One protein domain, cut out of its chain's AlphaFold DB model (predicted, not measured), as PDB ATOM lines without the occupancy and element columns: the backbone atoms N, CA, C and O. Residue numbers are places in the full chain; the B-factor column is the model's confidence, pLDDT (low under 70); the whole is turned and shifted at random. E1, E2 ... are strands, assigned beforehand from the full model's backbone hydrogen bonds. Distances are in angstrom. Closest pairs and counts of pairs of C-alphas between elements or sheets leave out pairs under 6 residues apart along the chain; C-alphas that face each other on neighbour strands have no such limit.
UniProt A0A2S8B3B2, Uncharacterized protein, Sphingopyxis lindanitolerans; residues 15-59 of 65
ATOM      1  N   GLN A  15      28.581 -10.820 -42.983       73.69
ATOM      2  CA  GLN A  15      29.728 -11.695 -42.779       73.69
ATOM      3  C   GLN A  15      29.453 -12.758 -41.710       73.69
ATOM      4  O   GLN A  15      28.775 -12.476 -40.714       73.69
ATOM      5  N   PRO A  16      29.973 -13.988 -41.876       75.69
ATOM      6  CA  PRO A  16      29.882 -15.018 -40.851       75.69
ATOM      7  C   PRO A  16      30.667 -14.592 -39.607       75.69
ATOM      8  O   PRO A  16      31.815 -14.156 -39.692       75.69
ATOM      9  N   CYS A  17      30.059 -14.745 -38.434       72.44
ATOM     10  CA  CYS A  17      30.731 -14.485 -37.167       72.44
ATOM     11  C   CYS A  17      30.362 -15.509 -36.105       72.44
ATOM     12  O   CYS A  17      29.287 -16.107 -36.104       72.44
ATOM     13  N   SER A  18      31.272 -15.672 -35.153       70.69
ATOM     14  CA  SER A  18      30.959 -16.272 -33.863       70.69
ATOM     15  C   SER A  18      30.938 -15.165 -32.822       70.69
ATOM     16  O   SER A  18      31.978 -14.577 -32.523       70.69
ATOM     17  N   LEU A  19      29.752 -14.866 -32.295       64.81
ATOM     18  CA  LEU A  19      29.581 -13.910 -31.208       64.81
ATOM     19  C   LEU A  19      29.737 -14.639 -29.880       64.81
ATOM     20  O   LEU A  19      28.897 -15.459 -29.511       64.81
ATOM     21  N   LEU A  20      30.804 -14.320 -29.153       67.19
ATOM     22  CA  LEU A  20      30.866 -14.593 -27.727       67.19
ATOM     23  C   LEU A  20      30.205 -13.428 -26.995       67.19
ATOM     24  O   LEU A  20      30.701 -12.294 -27.005       67.19
ATOM     25  N   PHE A  21      29.082 -13.723 -26.342       59.03
ATOM     26  CA  PHE A  21      28.473 -12.791 -25.405       59.03
ATOM     27  C   PHE A  21      29.505 -12.456 -24.305       59.03
ATOM     28  O   PHE A  21      30.143 -13.374 -23.789       59.03
ATOM     29  N   PRO A  22      29.717 -11.172 -23.965       56.69
ATOM     30  CA  PRO A  22      28.849 -10.049 -24.296       56.69
ATOM     31  C   PRO A  22      29.295  -9.194 -25.492       56.69
ATOM     32  O   PRO A  22      28.474  -8.403 -25.942       56.69
ATOM     33  N   ARG A  23      30.551  -9.258 -25.978       63.81
ATOM     34  CA  ARG A  23      31.109  -8.227 -26.903       63.81
ATOM     35  C   ARG A  23      32.269  -8.673 -27.807       63.81
ATOM     36  O   ARG A  23      32.940  -7.825 -28.390       63.81
ATOM     37  N   ILE A  24      32.555  -9.971 -27.919       68.00
ATOM     38  CA  ILE A  24      33.704 -10.456 -28.702       68.00
ATOM     39  C   ILE A  24      33.189 -11.156 -29.953       68.00
ATOM     40  O   ILE A  24      32.567 -12.213 -29.856       68.00
ATOM     41  N   ALA A  25      33.477 -10.600 -31.127       68.75
ATOM     42  CA  ALA A  25      33.235 -11.295 -32.380       68.75
ATOM     43  C   ALA A  25      34.530 -11.886 -32.916       68.75
ATOM     44  O   ALA A  25      35.538 -11.197 -33.082       68.75
ATOM     45  N   LYS A  26      34.472 -13.175 -33.234       69.88
ATOM     46  CA  LYS A  26      35.453 -13.809 -34.107       69.88
ATOM     47  C   LYS A  26      34.924 -13.754 -35.531       69.88
ATOM     48  O   LYS A  26      33.934 -14.416 -35.853       69.88
ATOM     49  N   LEU A  27      35.582 -12.943 -36.345       70.50
ATOM     50  CA  LEU A  27      35.402 -12.878 -37.782       70.50
ATOM     51  C   LEU A  27      36.344 -13.891 -38.412       70.50
ATOM     52  O   LEU A  27      37.523 -13.957 -38.063       70.50
ATOM     53  N   MET A  28      35.831 -14.667 -39.352       68.38
ATOM     54  CA  MET A  28      36.645 -15.581 -40.135       68.38
ATOM     55  C   MET A  28      36.765 -14.991 -41.536       68.38
ATOM     56  O   MET A  28      35.808 -15.021 -42.305       68.38
ATOM     57  N   THR A  29      37.914 -14.387 -41.829       66.44
ATOM     58  CA  THR A  29      38.248 -13.851 -43.152       66.44
ATOM     59  C   THR A  29      39.169 -14.825 -43.886       66.44
ATOM     60  O   THR A  29      39.675 -15.785 -43.302       66.44
ATOM     61  N   ARG A  30      39.385 -14.605 -45.188       69.19
ATOM     62  CA  ARG A  30      40.280 -15.440 -46.008       69.19
ATOM     63  C   ARG A  30      41.715 -15.475 -45.462       69.19
ATOM     64  O   ARG A  30      42.371 -16.503 -45.571       69.19
ATOM     65  N   ASP A  31      42.149 -14.386 -44.833       73.19
ATOM     66  CA  ASP A  31      43.467 -14.232 -44.205       73.19
ATOM     67  C   ASP A  31      43.552 -14.799 -42.777       73.19
ATOM     68  O   ASP A  31      44.624 -14.811 -42.178       73.19
ATOM     69  N   GLY A  32      42.442 -15.289 -42.216       72.50
ATOM     70  CA  GLY A  32      42.425 -15.966 -40.923       72.50
ATOM     71  C   GLY A  32      41.335 -15.482 -39.970       72.50
ATOM     72  O   GLY A  32      40.369 -14.815 -40.341       72.50
ATOM     73  N   ILE A  33      41.476 -15.862 -38.699       73.12
ATOM     74  CA  ILE A  33      40.498 -15.546 -37.654       73.12
ATOM     75  C   ILE A  33      40.894 -14.235 -36.975       73.12
ATOM     76  O   ILE A  33      41.866 -14.183 -36.224       73.12
ATOM     77  N   HIS A  34      40.095 -13.194 -37.186       72.88
ATOM     78  CA  HIS A  34      40.256 -11.897 -36.541       72.88
ATOM     79  C   HIS A  34      39.278 -11.776 -35.377       72.88
ATOM     80  O   HIS A  34      38.069 -11.933 -35.534       72.88
ATOM     81  N   THR A  35      39.800 -11.483 -34.189       72.12
ATOM     82  CA  THR A  35      38.961 -11.203 -33.020       72.12
ATOM     83  C   THR A  35      38.815  -9.693 -32.895       72.12
ATOM     84  O   THR A  35      39.809  -9.004 -32.686       72.12
ATOM     85  N   ARG A  36      37.594  -9.172 -33.034       69.06
ATOM     86  CA  ARG A  36      37.289  -7.754 -32.811       69.06
ATOM     87  C   ARG A  36      36.308  -7.594 -31.658       69.06
ATOM     88  O   ARG A  36      35.381  -8.389 -31.488       69.06
ATOM     89  N   LEU A  37      36.535  -6.550 -30.867       68.50
ATOM     90  CA  LEU A  37      35.571  -6.088 -29.882       68.50
ATOM     91  C   LEU A  37      34.481  -5.324 -30.633       68.50
ATOM     92  O   LEU A  37      34.797  -4.368 -31.337       68.50
ATOM     93  N   ILE A  38      33.226  -5.751 -30.503       67.94
ATOM     94  CA  ILE A  38      32.106  -5.046 -31.126       67.94
ATOM     95  C   ILE A  38      31.333  -4.277 -30.055       67.94
ATOM     96  O   ILE A  38      30.905  -4.839 -29.042       67.94
ATOM     97  N   ILE A  39      31.194  -2.972 -30.277       65.94
ATOM     98  CA  ILE A  39      30.515  -2.050 -29.371       65.94
ATOM     99  C   ILE A  39      29.002  -2.093 -29.658       65.94
ATOM    100  O   ILE A  39      28.606  -1.986 -30.820       65.94
ATOM    101  N   PRO A  40      28.137  -2.265 -28.636       61.56
ATOM    102  CA  PRO A  40      26.682  -2.243 -28.809       61.56
ATOM    103  C   PRO A  40      26.224  -0.918 -29.429       61.56
ATOM    104  O   PRO A  40      26.645   0.142 -28.981       61.56
ATOM    105  N   GLY A  41      25.367  -0.998 -30.448       65.00
ATOM    106  CA  GLY A  41      24.871   0.152 -31.217       65.00
ATOM    107  C   GLY A  41      25.454   0.242 -32.628       65.00
ATOM    108  O   GLY A  41      24.753   0.654 -33.537       65.00
ATOM    109  N   TYR A  42      26.669  -0.272 -32.841       67.69
ATOM    110  CA  TYR A  42      27.388  -0.144 -34.115       67.69
ATOM    111  C   TYR A  42      27.290  -1.377 -35.024       67.69
ATOM    112  O   TYR A  42      28.102  -1.561 -35.929       67.69
ATOM    113  N   TYR A  43      26.344  -2.290 -34.782       72.81
ATOM    114  CA  TYR A  43      26.231  -3.514 -35.578       72.81
ATOM    115  C   TYR A  43      24.855  -4.173 -35.510       72.81
ATOM    116  O   TYR A  43      24.179  -4.173 -34.482       72.81
ATOM    117  N   PHE A  44      24.492  -4.831 -36.608       75.50
ATOM    118  CA  PHE A  44      23.355  -5.732 -36.692       75.50
ATOM    119  C   PHE A  44      23.819  -7.180 -36.637       75.50
ATOM    120  O   PHE A  44      24.771  -7.576 -37.308       75.50
ATOM    121  N   VAL A  45      23.091  -7.995 -35.880       77.56
ATOM    122  CA  VAL A  45      23.317  -9.435 -35.772       77.56
ATOM    123  C   VAL A  45      22.040 -10.164 -36.119       77.56
ATOM    124  O   VAL A  45      20.968  -9.831 -35.617       77.56
ATOM    125  N   ARG A  46      22.156 -11.224 -36.913       79.88
ATOM    126  CA  ARG A  46      21.066 -12.183 -37.085       79.88
ATOM    127  C   ARG A  46      21.599 -13.585 -37.304       79.88
ATOM    128  O   ARG A  46      22.742 -13.789 -37.702       79.88
ATOM    129  N   ARG A  47      20.737 -14.570 -37.090       82.38
ATOM    130  CA  ARG A  47      21.025 -15.947 -37.477       82.38
ATOM    131  C   ARG A  47      20.671 -16.134 -38.950       82.38
ATOM    132  O   ARG A  47      19.552 -15.836 -39.366       82.38
ATOM    133  N   SER A  48      21.624 -16.611 -39.743       79.31
ATOM    134  CA  SER A  48      21.388 -16.960 -41.140       79.31
ATOM    135  C   SER A  48      20.389 -18.112 -41.218       79.31
ATOM    136  O   SER A  48      20.590 -19.155 -40.596       79.31
ATOM    137  N   ARG A  49      19.313 -17.935 -41.992       82.00
ATOM    138  CA  ARG A  49      18.305 -18.987 -42.212       82.00
ATOM    139  C   ARG A  49      18.832 -20.117 -43.095       82.00
ATOM    140  O   ARG A  49      18.403 -21.249 -42.931       82.00
ATOM    141  N   THR A  50      19.758 -19.803 -43.997       78.56
ATOM    142  CA  THR A  50      20.320 -20.755 -44.963       78.56
ATOM    143  C   THR A  50      21.418 -21.611 -44.343       78.56
ATOM    144  O   THR A  50      21.440 -22.819 -44.539       78.56
ATOM    145  N   TYR A  51      22.313 -20.993 -43.568       75.19
ATOM    146  CA  TYR A  51      23.507 -21.664 -43.033       75.19
ATOM    147  C   TYR A  51      23.407 -21.991 -41.538       75.19
ATOM    148  O   TYR A  51      24.241 -22.709 -40.998       75.19
ATOM    149  N   GLY A  52      22.410 -21.451 -40.832       79.50
ATOM    150  CA  GLY A  52      22.209 -21.685 -39.401       79.50
ATOM    151  C   GLY A  52      23.218 -20.993 -38.478       79.50
ATOM    152  O   GLY A  52      23.050 -21.074 -37.258       79.50
ATOM    153  N   TRP A  53      24.227 -20.307 -39.026       80.81
ATOM    154  CA  TRP A  53      25.270 -19.588 -38.285       80.81
ATOM    155  C   TRP A  53      24.914 -18.120 -38.057       80.81
ATOM    156  O   TRP A  53      24.043 -17.562 -38.728       80.81
ATOM    157  N   TRP A  54      25.589 -17.494 -37.097       80.25
ATOM    158  CA  TRP A  54      25.448 -16.066 -36.852       80.25
ATOM    159  C   TRP A  54      26.150 -15.274 -37.949       80.25
ATOM    160  O   TRP A  54      27.279 -15.568 -38.340       80.25
ATOM    161  N   ILE A  55      25.452 -14.271 -38.457       81.56
ATOM    162  CA  ILE A  55      25.987 -13.295 -39.392       81.56
ATOM    163  C   ILE A  55      25.846 -11.915 -38.769       81.56
ATOM    164  O   ILE A  55      24.861 -11.630 -38.078       81.56
ATOM    165  N   TYR A  56      26.834 -11.072 -39.014       78.81
ATOM    166  CA  TYR A  56      26.821  -9.693 -38.561       78.81
ATOM    167  C   TYR A  56      27.042  -8.746 -39.735       78.81
ATOM    168  O   TYR A  56      27.535  -9.142 -40.793       78.81
ATOM    169  N   ARG A  57      26.633  -7.500 -39.528       76.00
ATOM    170  CA  ARG A  57      26.882  -6.369 -40.412       76.00
ATOM    171  C   ARG A  57      27.196  -5.159 -39.539       76.00
ATOM    172  O   ARG A  57      26.547  -4.979 -38.509       76.00
ATOM    173  N   HIS A  58      28.178  -4.354 -39.923       73.31
ATOM    174  CA  HIS A  58      28.474  -3.107 -39.221       73.31
ATOM    175  C   HIS A  58      27.355  -2.081 -39.480       73.31
ATOM    176  O   HIS A  58      26.825  -2.005 -40.588       73.31
ATOM    177  N   HIS A  59      26.966  -1.322 -38.458       70.94
ATOM    178  CA  HIS A  59      26.157  -0.118 -38.623       70.94
ATOM    179  C   HIS A  59      27.095   0.911 -39.250       70.94
ATOM    180  O   HIS A  59      28.047   1.355 -38.612       70.94
TER     181      HIS A  59
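Overview. This is residues 15 to 59 of the 65 residues of an uncharacterized protein of Sphingopyxis lindanitolerans (UniProt A0A2S8B3B2). One strongly twisted antiparallel sheet of five strands, in which the meander E1, E2, E3, each strand the antiparallel neighbour of the one before, meets the hairpin E4 and E5 at a point between E1 and E5. The 45 printed residues hold no named helix; the sheet's order is E3, E2, E1, E5, E4. This all-strand domain is compact, radius of gyration of the C-alphas 10.2 A, spanning 26 by 24 by 18 A.

Arrangement. E2, residues 24 to 29, forms hairpins with E1, residues 15 to 20 (N 18 and O 26, 3.0 A), and E3, residues 32 to 37 (N 34 and O 27, 2.8 A). E1 meets E5, residues 54 to 58, only at a point: C-alphas 16 and 55 face each other at 4.5 A. E5 and E4, residues 43 to 47, form a hairpin (N 46 and O 55, 3.0 A). Edge strands E3 and E4 are apart.

Along the chain. E1 to E5 measure 15.4, 15.5, 16.3, 13.6 and 13.5 A. C-alpha 15 is at (29.728, -11.695, -42.779), C-alpha 58 at (28.474, -3.107, -39.221).

Size, cuts and confidence. The printed part has no cut and no long link. The pLDDT is under 70 at residues 19 to 26, 28 to 30 and 36 to 42.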